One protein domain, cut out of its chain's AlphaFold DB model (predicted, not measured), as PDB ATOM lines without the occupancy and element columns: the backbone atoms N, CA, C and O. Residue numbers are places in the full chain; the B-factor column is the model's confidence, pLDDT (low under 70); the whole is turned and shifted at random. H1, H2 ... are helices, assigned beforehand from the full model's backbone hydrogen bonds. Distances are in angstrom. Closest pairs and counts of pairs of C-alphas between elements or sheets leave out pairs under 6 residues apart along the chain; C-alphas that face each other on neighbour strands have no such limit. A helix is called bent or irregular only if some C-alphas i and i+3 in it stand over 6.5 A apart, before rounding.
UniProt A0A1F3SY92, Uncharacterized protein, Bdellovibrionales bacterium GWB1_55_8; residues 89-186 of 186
ATOM      1  N   VAL A  89      21.076 -40.267  34.188       77.25
ATOM      2  CA  VAL A  89      20.165 -39.391  34.940       77.25
ATOM      3  C   VAL A  89      18.988 -38.937  34.071       77.25
ATOM      4  O   VAL A  89      17.851 -38.886  34.530       77.25
ATOM      5  N   VAL A  90      19.228 -38.645  32.794       79.56
ATOM      6  CA  VAL A  90      18.167 -38.231  31.865       79.56
ATOM      7  C   VAL A  90      17.277 -39.419  31.511       79.56
ATOM      8  O   VAL A  90      16.060 -39.267  31.442       79.56
ATOM      9  N   GLN A  91      17.850 -40.615  31.365       83.19
ATOM     10  CA  GLN A  91      17.081 -41.839  31.117       83.19
ATOM     11  C   GLN A  91      16.189 -42.207  32.304       83.19
ATOM     12  O   GLN A  91      15.010 -42.500  32.121       83.19
ATOM     13  N   THR A  92      16.711 -42.129  33.530       80.50
ATOM     14  CA  THR A  92      15.915 -42.359  34.745       80.50
ATOM     15  C   THR A  92      14.815 -41.313  34.911       80.50
ATOM     16  O   THR A  92      13.674 -41.678  35.194       80.50
ATOM     17  N   LEU A  93      15.105 -40.033  34.651       75.56
ATOM     18  CA  LEU A  93      14.095 -38.972  34.670       75.56
ATOM     19  C   LEU A  93      13.013 -39.200  33.605       75.56
ATOM     20  O   LEU A  93      11.827 -39.086  33.901       75.56
ATOM     21  N   ARG A  94      13.402 -39.576  32.381       81.12
ATOM     22  CA  ARG A  94      12.479 -39.900  31.285       81.12
ATOM     23  C   ARG A  94      11.584 -41.085  31.642       81.12
ATOM     24  O   ARG A  94      10.374 -41.003  31.455       81.12
ATOM     25  N   ASN A  95      12.152 -42.142  32.215       83.44
ATOM     26  CA  ASN A  95      11.401 -43.313  32.665       83.44
ATOM     27  C   ASN A  95      10.436 -42.968  33.809       83.44
ATOM     28  O   ASN A  95       9.323 -43.485  33.848       83.44
ATOM     29  N   ALA A  96      10.825 -42.074  34.724       74.31
ATOM     30  CA  ALA A  96       9.936 -41.575  35.772       74.31
ATOM     31  C   ALA A  96       8.795 -40.714  35.196       74.31
ATOM     32  O   ALA A  96       7.644 -40.894  35.587       74.31
ATOM     33  N   LEU A  97       9.093 -39.850  34.219       79.38
ATOM     34  CA  LEU A  97       8.121 -38.989  33.533       79.38
ATOM     35  C   LEU A  97       7.098 -39.771  32.701       79.38
ATOM     36  O   LEU A  97       5.964 -39.326  32.553       79.38
ATOM     37  N   GLN A  98       7.478 -40.933  32.166       82.81
ATOM     38  CA  GLN A  98       6.586 -41.796  31.387       82.81
ATOM     39  C   GLN A  98       5.587 -42.584  32.248       82.81
ATOM     40  O   GLN A  98       4.636 -43.152  31.708       82.81
ATOM     41  N   LYS A  99       5.753 -42.624  33.579       82.00
ATOM     42  CA  LYS A  99       4.802 -43.316  34.458       82.00
ATOM     43  C   LYS A  99       3.486 -42.525  34.537       82.00
ATOM     44  O   LYS A  99       3.509 -41.355  34.925       82.00
ATOM     45  N   PRO A 100       2.321 -43.149  34.263       81.56
ATOM     46  CA  PRO A 100       1.026 -42.462  34.303       81.56
ATOM     47  C   PRO A 100       0.651 -41.971  35.710       81.56
ATOM     48  O   PRO A 100      -0.128 -41.033  35.860       81.56
ATOM     49  N   GLU A 101       1.213 -42.580  36.756       77.62
ATOM     50  CA  GLU A 101       1.044 -42.123  38.141       77.62
ATOM     51  C   GLU A 101       1.769 -40.800  38.402       77.62
ATOM     52  O   GLU A 101       1.237 -39.926  39.085       77.62
ATOM     53  N   PHE A 102       2.952 -40.621  37.809       76.56
ATOM     54  CA  PHE A 102       3.736 -39.400  37.948       76.56
ATOM     55  C   PHE A 102       3.049 -38.228  37.247       76.56
ATOM     56  O   PHE A 102       2.901 -37.164  37.841       76.56
ATOM     57  N   THR A 103       2.568 -38.423  36.016       80.00
ATOM     58  CA  THR A 103       1.861 -37.366  35.273       80.00
ATOM     59  C   THR A 103       0.557 -36.957  35.952       80.00
ATOM     60  O   THR A 103       0.278 -35.763  36.036       80.00
ATOM     61  N   ARG A 104      -0.203 -37.908  36.518       80.88
ATOM     62  CA  ARG A 104      -1.394 -37.603  37.331       80.88
ATOM     63  C   ARG A 104      -1.052 -36.819  38.593       80.88
ATOM     64  O   ARG A 104      -1.702 -35.815  38.867       80.88
ATOM     65  N   ALA A 105      -0.032 -37.240  39.339       73.44
ATOM     66  CA  ALA A 105       0.385 -36.539  40.550       73.44
ATOM     67  C   ALA A 105       0.897 -35.120  40.237       73.44
ATOM     68  O   ALA A 105       0.595 -34.176  40.963       73.44
ATOM     69  N   LEU A 106       1.614 -34.944  39.126       75.31
ATOM     70  CA  LEU A 106       2.125 -33.644  38.688       75.31
ATOM     71  C   LEU A 106       0.994 -32.712  38.224       75.31
ATOM     72  O   LEU A 106       0.967 -31.549  38.623       75.31
ATOM     73  N   ASP A 107       0.015 -33.222  37.470       82.38
ATOM     74  CA  ASP A 107      -1.190 -32.463  37.096       82.38
ATOM     75  C   ASP A 107      -2.007 -32.064  38.340       82.38
ATOM     76  O   ASP A 107      -2.471 -30.929  38.452       82.38
ATOM     77  N   GLN A 108      -2.093 -32.945  39.341       79.00
ATOM     78  CA  GLN A 108      -2.757 -32.661  40.614       79.00
ATOM     79  C   GLN A 108      -2.030 -31.578  41.432       79.00
ATOM     80  O   GLN A 108      -2.684 -30.725  42.033       79.00
ATOM     81  N   ILE A 109      -0.692 -31.557  41.412       72.38
ATOM     82  CA  ILE A 109       0.125 -30.494  42.024       72.38
ATOM     83  C   ILE A 109      -0.067 -29.165  41.285       72.38
ATOM     84  O   ILE A 109      -0.278 -28.130  41.919       72.38
ATOM     85  N   LEU A 110      -0.028 -29.179  39.950       78.75
ATOM     86  CA  LEU A 110      -0.182 -27.981  39.118       78.75
ATOM     87  C   LEU A 110      -1.563 -27.336  39.273       78.75
ATOM     88  O   LEU A 110      -1.682 -26.106  39.300       78.75
ATOM     89  N   ARG A 111      -2.605 -28.161  39.401       83.69
ATOM     90  CA  ARG A 111      -3.989 -27.714  39.601       83.69
ATOM     91  C   ARG A 111      -4.327 -27.418  41.059       83.69
ATOM     92  O   ARG A 111      -5.442 -26.977  41.332       83.69
ATOM     93  N   HIS A 112      -3.398 -27.622  41.996       76.31
ATOM     94  CA  HIS A 112      -3.697 -27.454  43.409       76.31
ATOM     95  C   HIS A 112      -4.037 -25.980  43.717       76.31
ATOM     96  O   HIS A 112      -3.220 -25.085  43.459       76.31
ATOM     97  N   PRO A 113      -5.212 -25.685  44.309       81.12
ATOM     98  CA  PRO A 113      -5.658 -24.308  44.553       81.12
ATOM     99  C   PRO A 113      -4.720 -23.552  45.507       81.12
ATOM    100  O   PRO A 113      -4.647 -22.324  45.481       81.12
ATOM    101  N   LYS A 114      -3.930 -24.290  46.297       80.12
ATOM    102  CA  LYS A 114      -2.955 -23.765  47.262       80.12
ATOM    103  C   LYS A 114      -1.554 -23.503  46.695       80.12
ATOM    104  O   LYS A 114      -0.627 -23.270  47.463       80.12
ATOM    105  N   LYS A 115      -1.363 -23.484  45.371       76.75
ATOM    106  CA  LYS A 115      -0.044 -23.199  44.763       76.75
ATOM    107  C   LYS A 115       0.578 -21.875  45.232       76.75
ATOM    108  O   LYS A 115       1.784 -21.795  45.435       76.75
ATOM    109  N   LYS A 116      -0.255 -20.853  45.463       80.00
ATOM    110  CA  LYS A 116       0.190 -19.553  45.991       80.00
ATOM    111  C   LYS A 116       0.657 -19.667  47.444       80.00
ATOM    112  O   LYS A 116       1.689 -19.113  47.793       80.00
ATOM    113  N   GLU A 117      -0.068 -20.428  48.260       78.50
ATOM    114  CA  GLU A 117       0.274 -20.698  49.663       78.50
ATOM    115  C   GLU A 117       1.605 -21.458  49.771       78.50
ATOM    116  O   GLU A 117       2.434 -21.124  50.611       78.50
ATOM    117  N   LEU A 118       1.863 -22.394  48.850       76.25
ATOM    118  CA  LEU A 118       3.143 -23.100  48.744       76.25
ATOM    119  C   LEU A 118       4.305 -22.153  48.436       76.25
ATOM    120  O   LEU A 118       5.354 -22.227  49.072       76.25
ATOM    121  N   LEU A 119       4.088 -21.219  47.511       78.69
ATOM    122  CA  LEU A 119       5.081 -20.218  47.137       78.69
ATOM    123  C   LEU A 119       5.361 -19.250  48.301       78.69
ATOM    124  O   LEU A 119       6.524 -18.992  48.612       78.69
ATOM    125  N   TYR A 120       4.326 -18.792  49.015       83.31
ATOM    126  CA  TYR A 120       4.493 -17.971  50.220       83.31
ATOM    127  C   TYR A 120       5.203 -18.717  51.347       83.31
ATOM    128  O   TYR A 120       6.095 -18.153  51.977       83.31
ATOM    129  N   ALA A 121       4.859 -19.980  51.586       81.62
ATOM    130  CA  ALA A 121       5.526 -20.795  52.592       81.62
ATOM    131  C   ALA A 121       6.998 -21.042  52.241       81.62
ATOM    132  O   ALA A 121       7.853 -21.007  53.122       81.62
ATOM    133  N   GLN A 122       7.318 -21.226  50.957       79.50
ATOM    134  CA  GLN A 122       8.695 -21.392  50.504       79.50
ATOM    135  C   GLN A 122       9.507 -20.100  50.657       79.50
ATOM    136  O   GLN A 122      10.627 -20.147  51.167       79.50
ATOM    137  N   ILE A 123       8.934 -18.943  50.310       82.94
ATOM    138  CA  ILE A 123       9.552 -17.632  50.568       82.94
ATOM    139  C   ILE A 123       9.735 -17.410  52.076       82.94
ATOM    140  O   ILE A 123      10.825 -17.045  52.514       82.94
ATOM    141  N   GLY A 124       8.700 -17.676  52.879       86.31
ATOM    142  CA  GLY A 124       8.736 -17.547  54.336       86.31
ATOM    143  C   GLY A 124       9.801 -18.437  54.973       86.31
ATOM    144  O   GLY A 124      10.553 -17.982  55.832       86.31
ATOM    145  N   TRP A 125       9.941 -19.674  54.495       83.69
ATOM    146  CA  TRP A 125      10.987 -20.597  54.930       83.69
ATOM    147  C   TRP A 125      12.393 -20.109  54.562       83.69
ATOM    148  O   TRP A 125      13.300 -20.166  55.393       83.69
ATOM    149  N   ILE A 126      12.593 -19.594  53.344       83.12
ATOM    150  CA  ILE A 126      13.887 -19.035  52.920       83.12
ATOM    151  C   ILE A 126      14.258 -17.823  53.780       83.12
ATOM    152  O   ILE A 126      15.391 -17.742  54.260       83.12
ATOM    153  N   LEU A 127      13.312 -16.910  54.018       85.31
ATOM    154  CA  LEU A 127      13.514 -15.747  54.885       85.31
ATOM    155  C   LEU A 127      13.824 -16.167  56.324       85.31
ATOM    156  O   LEU A 127      14.792 -15.679  56.908       85.31
ATOM    157  N   PHE A 128      13.068 -17.122  56.870       85.94
ATOM    158  CA  PHE A 128      13.321 -17.695  58.190       85.94
ATOM    159  C   PHE A 128      14.730 -18.288  58.279       85.94
ATOM    160  O   PHE A 128      15.463 -18.003  59.222       85.94
ATOM    161  N   MET A 129      15.155 -19.048  57.269       82.12
ATOM    162  CA  MET A 129      16.489 -19.642  57.226       82.12
ATOM    163  C   MET A 129      17.598 -18.602  57.057       82.12
ATOM    164  O   MET A 129      18.662 -18.755  57.658       82.12
ATOM    165  N   MET A 130      17.373 -17.525  56.297       80.19
ATOM    166  CA  MET A 130      18.299 -16.389  56.242       80.19
ATOM    167  C   MET A 130      18.444 -15.724  57.609       80.19
ATOM    168  O   MET A 130      19.571 -15.499  58.055       80.19
ATOM    169  N   LEU A 131      17.329 -15.462  58.293       85.31
ATOM    170  CA  LEU A 131      17.321 -14.834  59.610       85.31
ATOM    171  C   LEU A 131      17.989 -15.735  60.654       85.31
ATOM    172  O   LEU A 131      18.856 -15.287  61.403       85.31
ATOM    173  N   PHE A 132      17.670 -17.031  60.644       82.06
ATOM    174  CA  PHE A 132      18.277 -18.038  61.509       82.06
ATOM    175  C   PHE A 132      19.781 -18.173  61.257       82.06
ATOM    176  O   PHE A 132      20.577 -18.239  62.196       82.06
ATOM    177  N   ARG A 133      20.201 -18.158  59.986       79.81
ATOM    178  CA  ARG A 133      21.615 -18.169  59.598       79.81
ATOM    179  C   ARG A 133      22.337 -16.914  60.086       79.81
ATOM    180  O   ARG A 133      23.437 -17.038  60.622       79.81
ATOM    181  N   ALA A 134      21.746 -15.733  59.908       79.00
ATOM    182  CA  ALA A 134      22.309 -14.466  60.370       79.00
ATOM    183  C   ALA A 134      22.430 -14.434  61.901       79.00
ATOM    184  O   ALA A 134      23.503 -14.136  62.429       79.00
ATOM    185  N   TRP A 135      21.376 -14.850  62.610       81.94
ATOM    186  CA  TRP A 135      21.367 -14.991  64.064       81.94
ATOM    187  C   TRP A 135      22.460 -15.946  64.545       81.94
ATOM    188  O   TRP A 135      23.240 -15.607  65.431       81.94
ATOM    189  N   ARG A 136      22.599 -17.118  63.922       73.88
ATOM    190  CA  ARG A 136      23.600 -18.109  64.333       73.88
ATOM    191  C   ARG A 136      25.037 -17.678  64.023       73.88
ATOM    192  O   ARG A 136      25.941 -18.002  64.786       73.88
ATOM    193  N   LEU A 137      25.257 -16.925  62.941       73.06
ATOM    194  CA  LEU A 137      26.565 -16.348  62.597       73.06
ATOM    195  C   LEU A 137      27.005 -15.226  63.551       73.06
ATOM    196  O   LEU A 137      28.195 -14.921  63.592       73.06
ATOM    197  N   SER A 138      26.084 -14.645  64.328       78.25
ATOM    198  CA  SER A 138      26.394 -13.587  65.300       78.25
ATOM    199  C   SER A 138      27.186 -14.068  66.529       78.25
ATOM    200  O   SER A 138      27.734 -13.243  67.255       78.25
ATOM    201  N   ARG A 139      27.308 -15.388  66.758       70.25
ATOM    202  CA  ARG A 139      28.111 -15.982  67.846       70.25
ATOM    203  C   ARG A 139      29.449 -16.538  67.320       70.25
ATOM    204  O   ARG A 139      29.430 -17.533  66.593       70.25
ATOM    205  N   PRO A 140      30.615 -15.956  67.678       65.69
ATOM    206  CA  PRO A 140      31.908 -16.427  67.186       65.69
ATOM    207  C   PRO A 140      32.736 -17.202  68.225       65.69
ATOM    208  O   PRO A 140      32.571 -17.052  69.432       65.69
ATOM    209  N   GLY A 141      33.691 -17.983  67.706       65.94
ATOM    210  CA  GLY A 141      34.856 -18.469  68.450       65.94
ATOM    211  C   GLY A 141      35.731 -19.433  67.644       65.94
ATOM    212  O   GLY A 141      36.924 -19.199  67.481       65.94
ATOM    213  N   HIS A 142      35.145 -20.482  67.054       76.75
ATOM    214  CA  HIS A 142      35.920 -21.575  66.450       76.75
ATOM    215  C   HIS A 142      35.553 -21.864  64.989       76.75
ATOM    216  O   HIS A 142      34.385 -21.994  64.618       76.75
ATOM    217  N   TRP A 143      36.580 -22.010  64.152       78.88
ATOM    218  CA  TRP A 143      36.458 -22.263  62.713       78.88
ATOM    219  C   TRP A 143      35.776 -23.604  62.383       78.88
ATOM    220  O   TRP A 143      34.971 -23.670  61.455       78.88
ATOM    221  N   LEU A 144      36.013 -24.647  63.186       79.81
ATOM    222  CA  LEU A 144      35.402 -25.967  63.009       79.81
ATOM    223  C   LEU A 144      33.881 -25.917  63.222       79.81
ATOM    224  O   LEU A 144      33.106 -26.408  62.401       79.81
ATOM    225  N   LEU A 145      33.444 -25.208  64.267       78.19
ATOM    226  CA  LEU A 145      32.032 -24.917  64.530       78.19
ATOM    227  C   LEU A 145      31.388 -24.130  63.380       78.19
ATOM    228  O   LEU A 145      30.214 -24.337  63.080       78.19
ATOM    229  N   LYS A 146      32.148 -23.275  62.687       77.19
ATOM    230  CA  LYS A 146      31.674 -22.520  61.517       77.19
ATOM    231  C   LYS A 146      31.416 -23.426  60.309       77.19
ATOM    232  O   LYS A 146      30.392 -23.255  59.649       77.19
ATOM    233  N   ILE A 147      32.301 -24.386  60.030       83.38
ATOM    234  CA  ILE A 147      32.116 -25.370  58.946       83.38
ATOM    235  C   ILE A 147      30.929 -26.278  59.262       83.38
ATOM    236  O   ILE A 147      30.022 -26.401  58.442       83.38
ATOM    237  N   TRP A 148      30.885 -26.826  60.479       83.94
ATOM    238  CA  TRP A 148      29.788 -27.687  60.918       83.94
ATOM    239  C   TRP A 148      28.440 -26.970  60.843       83.94
ATOM    240  O   TRP A 148      27.474 -27.497  60.300       83.94
ATOM    241  N   THR A 149      28.390 -25.720  61.306       80.44
ATOM    242  CA  THR A 149      27.180 -24.897  61.239       80.44
ATOM    243  C   THR A 149      26.757 -24.630  59.799       80.44
ATOM    244  O   THR A 149      25.568 -24.697  59.503       80.44
ATOM    245  N   ARG A 150      27.694 -24.356  58.883       80.75
ATOM    246  CA  ARG A 150      27.377 -24.170  57.459       80.75
ATOM    247  C   ARG A 150      26.813 -25.440  56.837       80.75
ATOM    248  O   ARG A 150      25.799 -25.345  56.157       80.75
ATOM    249  N   LEU A 151      27.421 -26.594  57.109       84.94
ATOM    250  CA  LEU A 151      26.954 -27.879  56.594       84.94
ATOM    251  C   LEU A 151      25.551 -28.207  57.117       84.94
ATOM    252  O   LEU A 151      24.663 -28.510  56.330       84.94
ATOM    253  N   TRP A 152      25.322 -28.045  58.422       82.56
ATOM    254  CA  TRP A 152      24.008 -28.251  59.037       82.56
ATOM    255  C   TRP A 152      22.947 -27.285  58.514       82.56
ATOM    256  O   TRP A 152      21.825 -27.693  58.238       82.56
ATOM    257  N   THR A 153      23.290 -26.004  58.363       82.44
ATOM    258  CA  THR A 153      22.351 -25.000  57.841       82.44
ATOM    259  C   THR A 153      22.039 -25.268  56.374       82.44
ATOM    260  O   THR A 153      20.896 -25.106  55.965       82.44
ATOM    261  N   PHE A 154      23.029 -25.706  55.588       82.06
ATOM    262  CA  PHE A 154      22.816 -26.105  54.202       82.06
ATOM    263  C   PHE A 154      21.903 -27.326  54.128       82.06
ATOM    264  O   PHE A 154      20.887 -27.244  53.456       82.06
ATOM    265  N   ALA A 155      22.188 -28.391  54.884       84.44
ATOM    266  CA  ALA A 155      21.358 -29.593  54.937       84.44
ATOM    267  C   ALA A 155      19.920 -29.306  55.404       84.44
ATOM    268  O   ALA A 155      18.974 -29.827  54.823       84.44
ATOM    269  N   LEU A 156      19.733 -28.439  56.406       84.62
ATOM    270  CA  LEU A 156      18.403 -27.978  56.822       84.62
ATOM    271  C   LEU A 156      17.721 -27.137  55.743       84.62
ATOM    272  O   LEU A 156      16.504 -27.210  55.597       84.62
ATOM    273  N   LEU A 157      18.474 -26.328  54.994       82.12
ATOM    274  CA  LEU A 157      17.918 -25.495  53.933       82.12
ATOM    275  C   LEU A 157      17.415 -26.379  52.800       82.12
ATOM    276  O   LEU A 157      16.233 -26.296  52.477       82.12
ATOM    277  N   THR A 158      18.277 -27.230  52.239       80.62
ATOM    278  CA  THR A 158      17.917 -28.146  51.152       80.62
ATOM    279  C   THR A 158      16.894 -29.171  51.609       80.62
ATOM    280  O   THR A 158      15.884 -29.329  50.941       80.62
ATOM    281  N   GLY A 159      17.074 -29.811  52.765       83.62
ATOM    282  CA  GLY A 159      16.101 -30.768  53.297       83.62
ATOM    283  C   GLY A 159      14.751 -30.124  53.625       83.62
ATOM    284  O   GLY A 159      13.703 -30.668  53.292       83.62
ATOM    285  N   GLY A 160      14.756 -28.931  54.218       79.56
ATOM    286  CA  GLY A 160      13.538 -28.196  54.551       79.56
ATOM    287  C   GLY A 160      12.765 -27.736  53.317       79.56
ATOM    288  O   GLY A 160      11.571 -28.001  53.208       79.56
ATOM    289  N   THR A 161      13.446 -27.099  52.358       79.31
ATOM    290  CA  THR A 161      12.805 -26.639  51.112       79.31
ATOM    291  C   THR A 161      12.406 -27.784  50.195       79.31
ATOM    292  O   THR A 161      11.348 -27.705  49.581       79.31
ATOM    293  N   ALA A 162      13.228 -28.829  50.084       79.12
ATOM    294  CA  ALA A 162      12.944 -29.935  49.184       79.12
ATOM    295  C   ALA A 162      11.942 -30.922  49.782       79.12
ATOM    296  O   ALA A 162      11.116 -31.411  49.039       79.12
ATOM    297  N   LEU A 163      11.972 -31.221  51.085       80.19
ATOM    298  CA  LEU A 163      11.124 -32.270  51.669       80.19
ATOM    299  C   LEU A 163      10.042 -31.717  52.591       80.19
ATOM    300  O   LEU A 163       8.870 -32.039  52.415       80.19
ATOM    301  N   VAL A 164      10.403 -30.891  53.574       80.88
ATOM    302  CA  VAL A 164       9.481 -30.509  54.658       80.88
ATOM    303  C   VAL A 164       8.370 -29.589  54.153       80.88
ATOM    304  O   VAL A 164       7.194 -29.873  54.373       80.88
ATOM    305  N   VAL A 165       8.723 -28.521  53.432       78.62
ATOM    306  CA  VAL A 165       7.755 -27.530  52.935       78.62
ATOM    307  C   VAL A 165       6.753 -28.154  51.951       78.62
ATOM    308  O   VAL A 165       5.551 -27.993  52.169       78.62
ATOM    309  N   PRO A 166       7.174 -28.919  50.924       76.19
ATOM    310  CA  PRO A 166       6.221 -29.526  50.004       76.19
ATOM    311  C   PRO A 166       5.375 -30.605  50.687       76.19
ATOM    312  O   PRO A 166       4.178 -30.667  50.433       76.19
ATOM    313  N   THR A 167       5.938 -31.394  51.612       83.12
ATOM    314  CA  THR A 167       5.174 -32.429  52.335       83.12
ATOM    315  C   THR A 167       4.080 -31.831  53.220       83.12
ATOM    316  O   THR A 167       2.973 -32.356  53.243       83.12
ATOM    317  N   ILE A 168       4.347 -30.723  53.920       81.00
ATOM    318  CA  ILE A 168       3.346 -30.081  54.793       81.00
ATOM    319  C   ILE A 168       2.173 -29.509  53.983       81.00
ATOM    320  O   ILE A 168       1.041 -29.510  54.458       81.00
ATOM    321  N   ILE A 169       2.429 -29.020  52.768       76.75
ATOM    322  CA  ILE A 169       1.439 -28.251  51.998       76.75
ATOM    323  C   ILE A 169       0.701 -29.118  50.980       76.75
ATOM    324  O   ILE A 169      -0.507 -28.963  50.803       76.75
ATOM    325  N   LEU A 170       1.421 -30.013  50.300       77.06
ATOM    326  CA  LEU A 170       0.862 -30.923  49.298       77.06
ATOM    327  C   LEU A 170       0.393 -32.239  49.922       77.06
ATOM    328  O   LEU A 170      -0.507 -32.862  49.373       77.06
ATOM    329  N   GLY A 171       0.960 -32.662  51.057       79.50
ATOM    330  CA  GLY A 171       0.558 -33.883  51.756       79.50
ATOM    331  C   GLY A 171       0.969 -35.176  51.039       79.50
ATOM    332  O   GLY A 171       2.057 -35.281  50.467       79.50
ATOM    333  N   GLU A 172       0.089 -36.183  51.072       78.06
ATOM    334  CA  GLU A 172       0.306 -37.507  50.466       78.06
ATOM    335  C   GLU A 172       0.736 -37.536  48.985       78.06
ATOM    336  O   GLU A 172       1.649 -38.312  48.682       78.06
ATOM    337  N   PRO A 173       0.173 -36.739  48.049       77.62
ATOM    338  CA  PRO A 173       0.568 -36.817  46.638       77.62
ATOM    339  C   PRO A 173       2.057 -36.522  46.422       77.62
ATOM    340  O   PRO A 173       2.691 -37.100  45.538       77.62
ATOM    341  N   TYR A 174       2.654 -35.683  47.270       77.31
ATOM    342  CA  TYR A 174       4.083 -35.396  47.212       77.31
ATOM    343  C   TYR A 174       4.940 -36.593  47.659       77.31
ATOM    344  O   TYR A 174       5.953 -36.920  47.033       77.31
ATOM    345  N   LEU A 175       4.499 -37.311  48.696       81.12
ATOM    346  CA  LEU A 175       5.174 -38.518  49.178       81.12
ATOM    347  C   LEU A 175       5.119 -39.659  48.157       81.12
ATOM    348  O   LEU A 175       6.087 -40.413  48.043       81.12
ATOM    349  N   MET A 176       4.027 -39.776  47.393       77.19
ATOM    350  CA  MET A 176       3.923 -40.755  46.304       77.19
ATOM    351  C   MET A 176       4.968 -40.497  45.215       77.19
ATOM    352  O   MET A 176       5.656 -41.431  44.801       77.19
ATOM    353  N   ILE A 177       5.169 -39.236  44.819       77.38
ATOM    354  CA  ILE A 177       6.204 -38.869  43.843       77.38
ATOM    355  C   ILE A 177       7.591 -39.229  44.368       77.38
ATOM    356  O   ILE A 177       8.341 -39.905  43.665       77.38
ATOM    357  N   ILE A 178       7.917 -38.858  45.608       81.00
ATOM    358  CA  ILE A 178       9.219 -39.186  46.204       81.00
ATOM    359  C   ILE A 178       9.434 -40.698  46.259       81.00
ATOM    360  O   ILE A 178      10.497 -41.174  45.870       81.00
ATOM    361  N   ARG A 179       8.437 -41.469  46.708       83.06
ATOM    362  CA  ARG A 179       8.532 -42.935  46.748       83.06
ATOM    363  C   ARG A 179       8.718 -43.525  45.355       83.06
ATOM    364  O   ARG A 179       9.539 -44.424  45.200       83.06
ATOM    365  N   SER A 180       8.014 -43.005  44.348       76.50
ATOM    366  CA  SER A 180       8.164 -43.445  42.958       76.50
ATOM    367  C   SER A 180       9.556 -43.137  42.393       76.50
ATOM    368  O   SER A 180      10.104 -43.955  41.655       76.50
ATOM    369  N   LEU A 181      10.145 -42.000  42.787       75.69
ATOM    370  CA  LEU A 181      11.501 -41.607  42.424       75.69
ATOM    371  C   LEU A 181      12.517 -42.516  43.110       75.69
ATOM    372  O   LEU A 181      13.336 -43.117  42.434       75.69
ATOM    373  N   ILE A 182      12.425 -42.705  44.427       83.12
ATOM    374  CA  ILE A 182      13.326 -43.593  45.180       83.12
ATOM    375  C   ILE A 182      13.234 -45.034  44.664       83.12
ATOM    376  O   ILE A 182      14.251 -45.706  44.525       83.12
ATOM    377  N   GLY A 183      12.025 -45.505  44.348       75.38
ATOM    378  CA  GLY A 183      11.804 -46.823  43.759       75.38
ATOM    379  C   GLY A 183      12.347 -46.965  42.336       75.38
ATOM    380  O   GLY A 183      12.621 -48.081  41.927       75.38
ATOM    381  N   ALA A 184      12.524 -45.870  41.589       72.06
ATOM    382  CA  ALA A 184      13.152 -45.885  40.266       72.06
ATOM    383  C   ALA A 184      14.691 -45.886  40.316       72.06
ATOM    384  O   ALA A 184      15.326 -46.107  39.290       72.06
ATOM    385  N   TRP A 185      15.278 -45.599  41.482       69.38
ATOM    386  CA  TRP A 185      16.727 -45.614  41.711       69.38
ATOM    387  C   TRP A 185      17.242 -46.939  42.292       69.38
ATOM    388  O   TRP A 185      18.455 -47.120  42.383       69.38
ATOM    389  N   LYS A 186      16.339 -47.830  42.713       63.12
ATOM    390  CA  LYS A 186      16.652 -49.217  43.079       63.12
ATOM    391  C   LYS A 186      16.557 -50.111  41.854       63.12
ATOM    392  O   LYS A 186      17.398 -51.026  41.770       63.12
TER     393      LYS A 186
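Overview. This is residues 89 to 186 of the 186 residues of an uncharacterized protein of Bdellovibrionales bacterium GWB1_55_8 (UniProt A0A1F3SY92). A long helical hairpin, H4 side by side with H3, makes the longest axis, and at its open end the three shorter helices H1, H2 and H5 form a small head, with H5 packed on H1 and H2. At the hairpin's other end, residues 138 to 145 stick out. The printed part has 98 residues with five named helices, H1 to H5 in chain order, and no named strand: all helix. It is loose, with a radius of gyration of the C-alphas of 17.3 A, and elongated, spanning 54 by 33 by 19 A.

Along the chain. H4, the longest helix, runs 39.0 A over residues 143 to 170, from C-alpha 143 at (36.458, -22.263, 62.713). It has a kink of 33 degrees near residue 159 and is only just irregular: C-alphas 162 and 165 are 6.8 A apart. H3, residues 115 to 137, is 32.8 A long. H5, residues 172 to 184, measures 18.4 A and ends at C-alpha 184 (13.152, -45.885, 40.266). H2 is residues 100 to 110, 15.3 A, and H1 residues 89 to 97, 12.1 A, beginning at C-alpha 89 (20.165, -39.391, 34.940).

Arrangement. H4 touches H3 in a helical hairpin, opposite ways at a shallow tilt of 15 degrees; their closest C-alphas, Leu 118 and Ile 169, are 6.3 A apart. H4 and H5 only just touch, only at the corner by their link, with 3 pairs of C-alphas within 8 A, the closest Thr 167 and Tyr 174 at 6.0 A. H5, the hub, touches H2 at a steep tilt of 39 degrees, opposite ways, closest at C-alphas Ala 105 and Pro 173, 6.1 A. With residues 180 to 184 alone it touches H1, closest at C-alphas Ala 96 and Leu 181, 6.8 A. H1 is apart from H3 and H4. Every O i to N i+4 pair is within hydrogen-bond range in H1, H2, H3 and H5, and 22 of 24 in H4.

Size, cuts and confidence. The C-alphas farthest apart, Pro 100 and Gly 141, are 53.7 A apart. The printed part has no cut, and its four links are tight. Mean pLDDT of the printed part is 79.2; residues 140 to 141 and 185 to 186 are under 70.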